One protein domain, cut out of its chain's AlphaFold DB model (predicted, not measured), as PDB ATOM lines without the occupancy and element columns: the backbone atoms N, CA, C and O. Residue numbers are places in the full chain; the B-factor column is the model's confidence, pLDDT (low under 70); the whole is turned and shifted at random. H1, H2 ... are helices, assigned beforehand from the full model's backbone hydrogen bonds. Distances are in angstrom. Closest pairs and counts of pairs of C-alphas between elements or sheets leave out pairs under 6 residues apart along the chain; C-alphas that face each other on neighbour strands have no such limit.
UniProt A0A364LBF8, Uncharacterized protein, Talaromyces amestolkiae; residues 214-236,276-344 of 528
ATOM      1  N   VAL A 214     -26.192  56.324  39.889       27.48
ATOM      2  CA  VAL A 214     -25.209  56.046  38.832       27.48
ATOM      3  C   VAL A 214     -24.008  55.411  39.543       27.48
ATOM      4  O   VAL A 214     -23.233  56.099  40.185       27.48
ATOM      5  N   HIS A 215     -23.873  54.082  39.595       28.53
ATOM      6  CA  HIS A 215     -23.344  53.314  38.463       28.53
ATOM      7  C   HIS A 215     -23.761  51.819  38.440       28.53
ATOM      8  O   HIS A 215     -22.986  50.966  38.003       28.53
ATOM      9  N   ARG A 216     -25.006  51.464  38.792       32.91
ATOM     10  CA  ARG A 216     -25.503  50.059  38.787       32.91
ATOM     11  C   ARG A 216     -25.630  49.383  37.398       32.91
ATOM     12  O   ARG A 216     -26.423  48.462  37.214       32.91
ATOM     13  N   HIS A 217     -24.906  49.850  36.380       28.41
ATOM     14  CA  HIS A 217     -25.138  49.523  34.964       28.41
ATOM     15  C   HIS A 217     -23.889  49.165  34.136       28.41
ATOM     16  O   HIS A 217     -23.986  49.115  32.912       28.41
ATOM     17  N   GLN A 218     -22.725  48.879  34.744       27.66
ATOM     18  CA  GLN A 218     -21.563  48.381  33.972       27.66
ATOM     19  C   GLN A 218     -20.852  47.123  34.493       27.66
ATOM     20  O   GLN A 218     -20.048  46.569  33.744       27.66
ATOM     21  N   ARG A 219     -21.162  46.615  35.696       31.64
ATOM     22  CA  ARG A 219     -20.697  45.294  36.165       31.64
ATOM     23  C   ARG A 219     -21.714  44.580  37.060       31.64
ATOM     24  O   ARG A 219     -21.430  44.288  38.211       31.64
ATOM     25  N   LYS A 220     -22.864  44.201  36.497       34.12
ATOM     26  CA  LYS A 220     -23.376  42.872  36.858       34.12
ATOM     27  C   LYS A 220     -22.388  41.858  36.283       34.12
ATOM     28  O   LYS A 220     -22.003  42.001  35.117       34.12
ATOM     29  N   MET A 221     -21.986  40.849  37.054       35.56
ATOM     30  CA  MET A 221     -21.538  39.614  36.409       35.56
ATOM     31  C   MET A 221     -22.698  39.109  35.536       35.56
ATOM     32  O   MET A 221     -23.851  39.239  35.950       35.56
ATOM     33  N   PRO A 222     -22.441  38.620  34.312       34.84
ATOM     34  CA  PRO A 222     -23.520  38.129  33.463       34.84
ATOM     35  C   PRO A 222     -24.201  36.937  34.156       34.84
ATOM     36  O   PRO A 222     -23.535  36.245  34.927       34.84
ATOM     37  N   ASP A 223     -25.491  36.711  33.874       41.09
ATOM     38  CA  ASP A 223     -26.428  35.816  34.593       41.09
ATOM     39  C   ASP A 223     -26.079  34.298  34.511       41.09
ATOM     40  O   ASP A 223     -26.868  33.476  34.051       41.09
ATOM     41  N   PHE A 224     -24.845  33.927  34.870       37.97
ATOM     42  CA  PHE A 224     -24.213  32.627  34.606       37.97
ATOM     43  C   PHE A 224     -23.345  32.097  35.762       37.97
ATOM     44  O   PHE A 224     -22.911  30.947  35.691       37.97
ATOM     45  N   LEU A 225     -23.057  32.898  36.796       53.19
ATOM     46  CA  LEU A 225     -22.317  32.466  37.996       53.19
ATOM     47  C   LEU A 225     -23.246  32.342  39.205       53.19
ATOM     48  O   LEU A 225     -23.004  32.916  40.267       53.19
ATOM     49  N   ASP A 226     -24.303  31.557  39.018       59.91
ATOM     50  CA  ASP A 226     -25.161  31.112  40.107       59.91
ATOM     51  C   ASP A 226     -24.419  30.063  40.947       59.91
ATOM     52  O   ASP A 226     -23.980  29.014  40.455       59.91
ATOM     53  N   LEU A 227     -24.302  30.320  42.245       59.78
ATOM     54  CA  LEU A 227     -23.898  29.318  43.214       59.78
ATOM     55  C   LEU A 227     -24.955  28.201  43.222       59.78
ATOM     56  O   LEU A 227     -26.151  28.452  43.358       59.78
ATOM     57  N   ASN A 228     -24.528  26.940  43.115       60.19
ATOM     58  CA  ASN A 228     -25.444  25.800  43.201       60.19
ATOM     59  C   ASN A 228     -25.888  25.577  44.661       60.19
ATOM     60  O   ASN A 228     -25.338  24.737  45.373       60.19
ATOM     61  N   ILE A 229     -26.874  26.361  45.102       50.06
ATOM     62  CA  ILE A 229     -27.405  26.368  46.472       50.06
ATOM     63  C   ILE A 229     -28.076  25.026  46.826       50.06
ATOM     64  O   ILE A 229     -27.940  24.561  47.957       50.06
ATOM     65  N   ASP A 230     -28.703  24.341  45.859       45.03
ATOM     66  CA  ASP A 230     -29.327  23.012  46.041       45.03
ATOM     67  C   ASP A 230     -28.323  21.946  46.550       45.03
ATOM     68  O   ASP A 230     -28.718  20.982  47.217       45.03
ATOM     69  N   ALA A 231     -27.025  22.112  46.258       43.56
ATOM     70  CA  ALA A 231     -25.950  21.223  46.710       43.56
ATOM     71  C   ALA A 231     -25.477  21.500  48.154       43.56
ATOM     72  O   ALA A 231     -24.843  20.638  48.771       43.56
ATOM     73  N   LEU A 232     -25.832  22.653  48.735       41.72
ATOM     74  CA  LEU A 232     -25.341  23.121  50.035       41.72
ATOM     75  C   LEU A 232     -26.000  22.451  51.262       41.72
ATOM     76  O   LEU A 232     -25.965  23.001  52.365       41.72
ATOM     77  N   LYS A 233     -26.576  21.251  51.140       36.84
ATOM     78  CA  LYS A 233     -27.207  20.562  52.281       36.84
ATOM     79  C   LYS A 233     -26.174  20.107  53.319       36.84
ATOM     80  O   LYS A 233     -25.539  19.061  53.157       36.84
ATOM     81  N   TYR A 234     -26.026  20.884  54.393       35.75
ATOM     82  CA  TYR A 234     -25.415  20.412  55.635       35.75
ATOM     83  C   TYR A 234     -26.320  19.345  56.268       35.75
ATOM     84  O   TYR A 234     -27.540  19.521  56.260       35.75
ATOM     85  N   PRO A 235     -25.760  18.249  56.805       34.44
ATOM     86  CA  PRO A 235     -26.529  17.343  57.645       34.44
ATOM     87  C   PRO A 235     -26.928  18.061  58.944       34.44
ATOM     88  O   PRO A 235     -26.076  18.595  59.649       34.44
ATOM     89  N   ASP A 236     -28.232  18.048  59.214       38.72
ATOM     90  CA  ASP A 236     -28.902  18.385  60.474       38.72
ATOM     91  C   ASP A 236     -28.665  19.791  61.065       38.72
ATOM     92  O   ASP A 236     -28.051  19.978  62.115       38.72
ATOM     93  N   GLY A 276     -17.360  37.139  28.488       53.06
ATOM     94  CA  GLY A 276     -17.597  38.376  29.242       53.06
ATOM     95  C   GLY A 276     -17.136  38.339  30.702       53.06
ATOM     96  O   GLY A 276     -17.120  39.388  31.336       53.06
ATOM     97  N   ILE A 277     -16.708  37.181  31.216       60.72
ATOM     98  CA  ILE A 277     -16.163  37.043  32.575       60.72
ATOM     99  C   ILE A 277     -14.632  37.106  32.524       60.72
ATOM    100  O   ILE A 277     -14.007  36.560  31.612       60.72
ATOM    101  N   LEU A 278     -14.008  37.779  33.495       66.94
ATOM    102  CA  LEU A 278     -12.552  37.770  33.631       66.94
ATOM    103  C   LEU A 278     -12.074  36.383  34.110       66.94
ATOM    104  O   LEU A 278     -12.652  35.837  35.051       66.94
ATOM    105  N   PRO A 279     -11.000  35.810  33.530       71.62
ATOM    106  CA  PRO A 279     -10.477  34.509  33.957       71.62
ATOM    107  C   PRO A 279     -10.093  34.445  35.442       71.62
ATOM    108  O   PRO A 279     -10.266  33.403  36.068       71.62
ATOM    109  N   SER A 280      -9.604  35.553  36.012       71.50
ATOM    110  CA  SER A 280      -9.328  35.707  37.447       71.50
ATOM    111  C   SER A 280     -10.575  35.495  38.298       71.50
ATOM    112  O   SER A 280     -10.562  34.752  39.277       71.50
ATOM    113  N   ASP A 281     -11.668  36.129  37.899       71.62
ATOM    114  CA  ASP A 281     -12.898  36.195  38.674       71.62
ATOM    115  C   ASP A 281     -13.623  34.848  38.590       71.62
ATOM    116  O   ASP A 281     -14.113  34.346  39.597       71.62
ATOM    117  N   TYR A 282     -13.584  34.194  37.422       76.06
ATOM    118  CA  TYR A 282     -14.101  32.834  37.262       76.06
ATOM    119  C   TYR A 282     -13.287  31.796  38.051       76.06
ATOM    120  O   TYR A 282     -13.868  30.943  38.718       76.06
ATOM    121  N   LYS A 283     -11.946  31.889  38.060       82.12
ATOM    122  CA  LYS A 283     -11.105  31.030  38.917       82.12
ATOM    123  C   LYS A 283     -11.389  31.255  40.406       82.12
ATOM    124  O   LYS A 283     -11.524  30.288  41.150       82.12
ATOM    125  N   THR A 284     -11.540  32.514  40.819       84.38
ATOM    126  CA  THR A 284     -11.934  32.902  42.186       84.38
ATOM    127  C   THR A 284     -13.283  32.280  42.556       84.38
ATOM    128  O   THR A 284     -13.384  31.611  43.583       84.38
ATOM    129  N   PHE A 285     -14.289  32.412  41.685       84.00
ATOM    130  CA  PHE A 285     -15.608  31.800  41.855       84.00
ATOM    131  C   PHE A 285     -15.517  30.281  42.021       84.00
ATOM    132  O   PHE A 285     -16.087  29.763  42.970       84.00
ATOM    133  N   LEU A 286     -14.763  29.562  41.180       85.31
ATOM    134  CA  LEU A 286     -14.651  28.097  41.274       85.31
ATOM    135  C   LEU A 286     -13.992  27.630  42.584       85.31
ATOM    136  O   LEU A 286     -14.404  26.618  43.152       85.31
ATOM    137  N   ILE A 287     -12.993  28.362  43.093       89.56
ATOM    138  CA  ILE A 287     -12.356  28.060  44.389       89.56
ATOM    139  C   ILE A 287     -13.342  28.287  45.542       89.56
ATOM    140  O   ILE A 287     -13.452  27.442  46.432       89.56
ATOM    141  N   LEU A 288     -14.078  29.402  45.521       89.56
ATOM    142  CA  LEU A 288     -15.090  29.714  46.533       89.56
ATOM    143  C   LEU A 288     -16.273  28.738  46.465       89.56
ATOM    144  O   LEU A 288     -16.698  28.228  47.497       89.56
ATOM    145  N   GLN A 289     -16.763  28.422  45.266       86.81
ATOM    146  CA  GLN A 289     -17.860  27.485  45.033       86.81
ATOM    147  C   GLN A 289     -17.550  26.103  45.613       86.81
ATOM    148  O   GLN A 289     -18.426  25.536  46.261       86.81
ATOM    149  N   ASP A 290     -16.327  25.591  45.422       88.75
ATOM    150  CA  ASP A 290     -15.827  24.365  46.060       88.75
ATOM    151  C   ASP A 290     -15.777  24.514  47.589       88.75
ATOM    152  O   ASP A 290     -16.489  23.807  48.302       88.75
ATOM    153  N   PHE A 291     -15.002  25.471  48.109       91.62
ATOM    154  CA  PHE A 291     -14.761  25.640  49.549       91.62
ATOM    155  C   PHE A 291     -16.045  25.826  50.383       91.62
ATOM    156  O   PHE A 291     -16.166  25.319  51.510       91.62
ATOM    157  N   LEU A 292     -17.025  26.546  49.832       90.25
ATOM    158  CA  LEU A 292     -18.294  26.846  50.491       90.25
ATOM    159  C   LEU A 292     -19.252  25.644  50.534       90.25
ATOM    160  O   LEU A 292     -20.239  25.713  51.265       90.25
ATOM    161  N   GLN A 293     -18.972  24.526  49.849       84.06
ATOM    162  CA  GLN A 293     -19.799  23.322  49.981       84.06
ATOM    163  C   GLN A 293     -19.709  22.715  51.400       84.06
ATOM    164  O   GLN A 293     -18.633  22.713  52.011       84.06
ATOM    165  N   PRO A 294     -20.794  22.115  51.930       76.69
ATOM    166  CA  PRO A 294     -20.777  21.400  53.211       76.69
ATOM    167  C   PRO A 294     -19.779  20.247  53.232       76.69
ATOM    168  O   PRO A 294     -19.102  20.017  54.228       76.69
ATOM    169  N   LYS A 295     -19.691  19.532  52.105       79.25
ATOM    170  CA  LYS A 295     -18.869  18.330  51.924       79.25
ATOM    171  C   LYS A 295     -17.473  18.625  51.363       79.25
ATOM    172  O   LYS A 295     -16.761  17.682  51.033       79.25
ATOM    173  N   SER A 296     -17.094  19.899  51.211       82.56
ATOM    174  CA  SER A 296     -15.756  20.242  50.719       82.56
ATOM    175  C   SER A 296     -14.699  19.772  51.712       82.56
ATOM    176  O   SER A 296     -14.784  20.061  52.907       82.56
ATOM    177  N   THR A 297     -13.703  19.050  51.205       85.19
ATOM    178  CA  THR A 297     -12.513  18.644  51.959       85.19
ATOM    179  C   THR A 297     -11.418  19.712  51.930       85.19
ATOM    180  O   THR A 297     -10.464  19.618  52.701       85.19
ATOM    181  N   THR A 298     -11.560  20.739  51.080       89.25
ATOM    182  CA  THR A 298     -10.637  21.874  50.979       89.25
ATOM    183  C   THR A 298     -10.609  22.633  52.305       89.25
ATOM    184  O   THR A 298     -11.601  23.240  52.717       89.25
ATOM    185  N   ASN A 299      -9.465  22.610  52.991       91.38
ATOM    186  CA  ASN A 299      -9.305  23.348  54.240       91.38
ATOM    187  C   ASN A 299      -9.111  24.855  53.968       91.38
ATOM    188  O   ASN A 299      -8.785  25.276  52.858       91.38
ATOM    189  N   ILE A 300      -9.312  25.686  54.995       93.19
ATOM    190  CA  ILE A 300      -9.285  27.150  54.852       93.19
ATOM    191  C   ILE A 300      -7.936  27.699  54.361       93.19
ATOM    192  O   ILE A 300      -7.918  28.690  53.639       93.19
ATOM    193  N   ARG A 301      -6.813  27.061  54.717       93.38
ATOM    194  CA  ARG A 301      -5.473  27.475  54.283       93.38
ATOM    195  C   ARG A 301      -5.284  27.192  52.798       93.38
ATOM    196  O   ARG A 301      -4.953  28.108  52.058       93.38
ATOM    197  N   ASP A 302      -5.607  25.977  52.366       93.94
ATOM    198  CA  ASP A 302      -5.513  25.571  50.960       93.94
ATOM    199  C   ASP A 302      -6.407  26.452  50.069       93.94
ATOM    200  O   ASP A 302      -6.012  26.827  48.968       93.94
ATOM    201  N   ALA A 303      -7.599  26.830  50.550       94.56
ATOM    202  CA  ALA A 303      -8.476  27.773  49.857       94.56
ATOM    203  C   ALA A 303      -7.854  29.179  49.742       94.56
ATOM    204  O   ALA A 303      -7.904  29.778  48.668       94.56
ATOM    205  N   ILE A 304      -7.242  29.697  50.814       94.44
ATOM    206  CA  ILE A 304      -6.539  30.994  50.812       94.44
ATOM    207  C   ILE A 304      -5.350  30.973  49.849       94.44
ATOM    208  O   ILE A 304      -5.194  31.906  49.064       94.44
ATOM    209  N   ASP A 305      -4.536  29.919  49.880       92.56
ATOM    210  CA  ASP A 305      -3.342  29.805  49.042       92.56
ATOM    211  C   ASP A 305      -3.737  29.681  47.555       92.56
ATOM    212  O   ASP A 305      -3.252  30.456  46.727       92.56
ATOM    213  N   ARG A 306      -4.742  28.848  47.229       92.50
ATOM    214  CA  ARG A 306      -5.348  28.778  45.881       92.50
ATOM    215  C   ARG A 306      -5.869  30.139  45.405       92.50
ATOM    216  O   ARG A 306      -5.617  30.515  44.264       92.50
ATOM    217  N   LEU A 307      -6.571  30.896  46.256       91.31
ATOM    218  CA  LEU A 307      -7.055  32.244  45.916       91.31
ATOM    219  C   LEU A 307      -5.907  33.226  45.656       91.31
ATOM    220  O   LEU A 307      -5.973  34.030  44.730       91.31
ATOM    221  N   ILE A 308      -4.844  33.161  46.456       89.06
ATOM    222  CA  ILE A 308      -3.664  34.022  46.332       89.06
ATOM    223  C   ILE A 308      -2.893  33.744  45.037       89.06
ATOM    224  O   ILE A 308      -2.295  34.667  44.474       89.06
ATOM    225  N   ASP A 309      -2.899  32.509  44.544       89.31
ATOM    226  CA  ASP A 309      -2.196  32.116  43.321       89.31
ATOM    227  C   ASP A 309      -2.939  32.461  42.022       89.31
ATOM    228  O   ASP A 309      -2.288  32.644  40.992       89.31
ATOM    229  N   VAL A 310      -4.246  32.747  42.081       84.69
ATOM    230  CA  VAL A 310      -4.981  33.384  40.968       84.69
ATOM    231  C   VAL A 310      -4.421  34.776  40.622       84.69
ATOM    232  O   VAL A 310      -4.491  35.194  39.466       84.69
ATOM    233  N   PHE A 311      -3.831  35.487  41.593       80.31
ATOM    234  CA  PHE A 311      -3.375  36.879  41.454       80.31
ATOM    235  C   PHE A 311      -1.850  37.016  41.666       80.31
ATOM    236  O   PHE A 311      -1.404  37.505  42.713       80.31
ATOM    237  N   PRO A 312      -1.011  36.618  40.685       67.50
ATOM    238  CA  PRO A 312       0.450  36.646  40.820       67.50
ATOM    239  C   PRO A 312       1.022  38.059  41.027       67.50
ATOM    240  O   PRO A 312       1.995  38.215  41.762       67.50
ATOM    241  N   ASP A 313       0.388  39.087  40.454       64.00
ATOM    242  CA  ASP A 313       0.801  40.495  40.581       64.00
ATOM    243  C   ASP A 313       0.376  41.157  41.912       64.00
ATOM    244  O   ASP A 313       0.728  42.307  42.179       64.00
ATOM    245  N   GLY A 314      -0.379  40.448  42.762       57.34
ATOM    246  CA  GLY A 314      -0.788  40.905  44.095       57.34
ATOM    247  C   GLY A 314      -2.042  41.789  44.159       57.34
ATOM    248  O   GLY A 314      -2.526  42.047  45.261       57.34
ATOM    249  N   ASP A 315      -2.604  42.231  43.028       58.66
ATOM    250  CA  ASP A 315      -3.876  42.973  42.998       58.66
ATOM    251  C   ASP A 315      -5.074  42.027  43.181       58.66
ATOM    252  O   ASP A 315      -5.567  41.420  42.235       58.66
ATOM    253  N   MET A 316      -5.520  41.893  44.430       66.62
ATOM    254  CA  MET A 316      -6.547  40.935  44.857       66.62
ATOM    255  C   MET A 316      -7.916  41.571  45.134       66.62
ATOM    256  O   MET A 316      -8.756  40.954  45.786       66.62
ATOM    257  N   ARG A 317      -8.173  42.791  44.643       60.03
ATOM    258  CA  ARG A 317      -9.461  43.495  44.848       60.03
ATOM    259  C   ARG A 317     -10.671  42.679  44.376       60.03
ATOM    260  O   ARG A 317     -11.732  42.737  44.984       60.03
ATOM    261  N   PHE A 318     -10.477  41.855  43.348       69.12
ATOM    262  CA  PHE A 318     -11.485  40.954  42.786       69.12
ATOM    263  C   PHE A 318     -11.950  39.854  43.758       69.12
ATOM    264  O   PHE A 318     -13.086  39.401  43.641       69.12
ATOM    265  N   ILE A 319     -11.133  39.462  44.751       79.06
ATOM    266  CA  ILE A 319     -11.557  38.502  45.790       79.06
ATOM    267  C   ILE A 319     -12.749  39.064  46.570       79.06
ATOM    268  O   ILE A 319     -13.697  38.324  46.835       79.06
ATOM    269  N   ASN A 320     -12.738  40.365  46.886       82.06
ATOM    270  CA  ASN A 320     -13.843  41.019  47.584       82.06
ATOM    271  C   ASN A 320     -15.109  40.979  46.721       82.06
ATOM    272  O   ASN A 320     -16.108  40.432  47.165       82.06
ATOM    273  N   SER A 321     -15.051  41.464  45.475       76.25
ATOM    274  CA  SER A 321     -16.220  41.521  44.584       76.25
ATOM    275  C   SER A 321     -16.890  40.159  44.366       76.25
ATOM    276  O   SER A 321     -18.106  40.060  44.489       76.25
ATOM    277  N   VAL A 322     -16.120  39.091  44.107       80.44
ATOM    278  CA  VAL A 322     -16.702  37.742  43.961       80.44
ATOM    279  C   VAL A 322     -17.267  37.239  45.293       80.44
ATOM    280  O   VAL A 322     -18.315  36.602  45.310       80.44
ATOM    281  N   SER A 323     -16.619  37.542  46.420       89.31
ATOM    282  CA  SER A 323     -17.125  37.141  47.739       89.31
ATOM    283  C   SER A 323     -18.429  37.852  48.112       89.31
ATOM    284  O   SER A 323     -19.304  37.215  48.684       89.31
ATOM    285  N   LEU A 324     -18.587  39.139  47.781       84.75
ATOM    286  CA  LEU A 324     -19.819  39.887  48.056       84.75
ATOM    287  C   LEU A 324     -20.991  39.392  47.193       84.75
ATOM    288  O   LEU A 324     -22.057  39.119  47.736       84.75
ATOM    289  N   GLU A 325     -20.773  39.145  45.896       82.19
ATOM    290  CA  GLU A 325     -21.797  38.536  45.028       82.19
ATOM    291  C   GLU A 325     -22.223  37.150  45.547       82.19
ATOM    292  O   GLU A 325     -23.412  36.841  45.597       82.19
ATOM    293  N   LEU A 326     -21.281  36.317  46.012       85.50
ATOM    294  CA  LEU A 326     -21.629  35.033  46.627       85.50
ATOM    295  C   LEU A 326     -22.353  35.190  47.972       85.50
ATOM    296  O   LEU A 326     -23.224  34.380  48.281       85.50
ATOM    297  N   ALA A 327     -22.033  36.216  48.762       90.88
ATOM    298  CA  ALA A 327     -22.726  36.507  50.014       90.88
ATOM    299  C   ALA A 327     -24.202  36.879  49.800       90.88
ATOM    300  O   ALA A 327     -25.037  36.469  50.598       90.88
ATOM    301  N   GLU A 328     -24.542  37.586  48.720       86.75
ATOM    302  CA  GLU A 328     -25.940  37.852  48.348       86.75
ATOM    303  C   GLU A 328     -26.707  36.575  47.957       86.75
ATOM    304  O   GLU A 328     -27.918  36.489  48.162       86.75
ATOM    305  N   GLN A 329     -26.019  35.574  47.400       85.19
ATOM    306  CA  GLN A 329     -26.634  34.329  46.924       85.19
ATOM    307  C   GLN A 329     -26.796  33.257  48.017       85.19
ATOM    308  O   GLN A 329     -27.721  32.449  47.944       85.19
ATOM    309  N   ILE A 330     -25.913  33.209  49.020       88.69
ATOM    310  CA  ILE A 330     -26.011  32.242  50.128       88.69
ATOM    311  C   ILE A 330     -27.252  32.575  50.981       88.69
ATOM    312  O   ILE A 330     -27.349  33.703  51.447       88.69
ATOM    313  N   PRO A 331     -28.185  31.631  51.227       92.00
ATOM    314  CA  PRO A 331     -29.347  31.887  52.079       92.00
ATOM    315  C   PRO A 331     -28.955  32.313  53.499       92.00
ATOM    316  O   PRO A 331     -28.097  31.681  54.108       92.00
ATOM    317  N   TYR A 332     -29.646  33.309  54.059       93.12
ATOM    318  CA  TYR A 332     -29.318  33.947  55.345       93.12
ATOM    319  C   TYR A 332     -29.138  32.984  56.536       93.12
ATOM    320  O   TYR A 332     -28.416  33.277  57.488       93.12
ATOM    321  N   ASN A 333     -29.807  31.827  56.504       89.12
ATOM    322  CA  ASN A 333     -29.760  30.799  57.545       89.12
ATOM    323  C   ASN A 333     -28.629  29.771  57.343       89.12
ATOM    324  O   ASN A 333     -28.518  28.811  58.110       89.12
ATOM    325  N   HIS A 334     -27.803  29.939  56.307       90.00
ATOM    326  CA  HIS A 334     -26.853  28.937  55.855       90.00
ATOM    327  C   HIS A 334     -25.439  29.152  56.426       90.00
ATOM    328  O   HIS A 334     -24.862  30.235  56.285       90.00
ATOM    329  N   PRO A 335     -24.800  28.116  57.009       88.38
ATOM    330  CA  PRO A 335     -23.490  28.244  57.662       88.38
ATOM    331  C   PRO A 335     -22.325  28.590  56.715       88.38
ATOM    332  O   PRO A 335     -21.216  28.868  57.182       88.38
ATOM    333  N   SER A 336     -22.527  28.602  55.393       92.19
ATOM    334  CA  SER A 336     -21.496  29.053  54.455       92.19
ATOM    335  C   SER A 336     -21.199  30.553  54.554       92.19
ATOM    336  O   SER A 336     -20.085  30.943  54.204       92.19
ATOM    337  N   HIS A 337     -22.084  31.376  55.134       93.69
ATOM    338  CA  HIS A 337     -21.735  32.754  55.507       93.69
ATOM    339  C   HIS A 337     -20.565  32.799  56.502       93.69
ATOM    340  O   HIS A 337     -19.587  33.511  56.272       93.69
ATOM    341  N   ALA A 338     -20.606  31.980  57.559       92.31
ATOM    342  CA  ALA A 338     -19.521  31.883  58.536       92.31
ATOM    343  C   ALA A 338     -18.217  31.356  57.906       92.31
ATOM    344  O   ALA A 338     -17.133  31.868  58.207       92.31
ATOM    345  N   LYS A 339     -18.302  30.377  56.985       93.44
ATOM    346  CA  LYS A 339     -17.140  29.925  56.190       93.44
ATOM    347  C   LYS A 339     -16.533  31.077  55.381       93.44
ATOM    348  O   LYS A 339     -15.318  31.262  55.426       93.44
ATOM    349  N   LEU A 340     -17.357  31.841  54.660       95.50
ATOM    350  CA  LEU A 340     -16.917  32.934  53.790       95.50
ATOM    351  C   LEU A 340     -16.300  34.095  54.581       95.50
ATOM    352  O   LEU A 340     -15.202  34.549  54.259       95.50
ATOM    353  N   ALA A 341     -16.951  34.523  55.664       95.12
ATOM    354  CA  ALA A 341     -16.438  35.560  56.555       95.12
ATOM    355  C   ALA A 341     -15.075  35.168  57.155       95.12
ATOM    356  O   ALA A 341     -14.126  35.957  57.143       95.12
ATOM    357  N   ARG A 342     -14.928  33.913  57.609       94.56
ATOM    358  CA  ARG A 342     -13.659  33.412  58.161       94.56
ATOM    359  C   ARG A 342     -12.571  33.246  57.095       94.56
ATOM    360  O   ARG A 342     -11.396  33.455  57.397       94.56
ATOM    361  N   LEU A 343     -12.939  32.924  55.853       95.69
ATOM    362  CA  LEU A 343     -12.016  32.900  54.718       95.69
ATOM    363  C   LEU A 343     -11.462  34.301  54.429       95.69
ATOM    364  O   LEU A 343     -10.246  34.459  54.357       95.69
ATOM    365  N   LEU A 344     -12.318  35.325  54.345       94.00
ATOM    366  CA  LEU A 344     -11.901  36.721  54.146       94.00
ATOM    367  C   LEU A 344     -11.027  37.237  55.299       94.00
ATOM    368  O   LEU A 344     -10.009  37.894  55.059       94.00
TER     369      LEU A 344
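This is residues 214 to 236 and 276 to 344 of the 528 residues of an uncharacterized protein of Talaromyces amestolkiae (UniProt A0A364LBF8). H1 and H2 form a helical hairpin, side by side and running opposite ways; a second helical hairpin, H3 and H4, crosses it steeply, with H3 packed on H1. A long stretch with no named element, residues 214 to 236, makes much of the length, and its residues 214 to 219 stick out. The printed part has 92 residues with four named helices, H1 to H4 in chain order, and no named strand; its class is all helix, though under half of the residues, 45, are in named elements. It is compact, with a radius of gyration of the C-alphas of 13.4 A, and spans 42 by 29 by 19 A.

H1, residues 279 to 291, begins at C-alpha 279 (-10.477, 34.509, 33.957) and is 18.4 A long. H2 is residues 300 to 309, 14.4 A. H3, residues 317 to 329, is 19.6 A. H4, residues 336 to 344, is 12.3 A and ends at C-alpha 344 (-11.901, 36.721, 54.146).

H1 touches H2 at a shallow tilt of 8 degrees, opposite ways; their closest C-alphas, of Thr 284 and Leu 307, are 6.2 A apart. H3 touches H1 with residues 318 to 323 alone, at a steep tilt of 49 degrees; the closest C-alphas, of Phe 285 and Val 322, are 6.4 A apart. H3 and H4 only just touch, with 3 pairs of C-alphas within 8 A, the closest those of Ala 327 and His 337 at 6.7 A. H2 and H4 also only just touch, with 3 such pairs, the closest those of Ile 300 and Leu 343 at 6.4 A. H1 and H4 are near each other. In H1, H2 and H4 every O i to N i+4 pair is within hydrogen-bond range; in H3, 8 of 9 are.

The C-alphas farthest apart, of Val 214 and Asp 236, are 43.6 A apart. Residues 237 to 275 are cut out, with 38.8 A between C-alphas 236 and 276. The links H1 to H2, H2 to H3 and H3 to H4 are short. The mean pLDDT of the printed part is 72.8; residues 214 to 236, 276 to 278 and 312 to 318 are under 70.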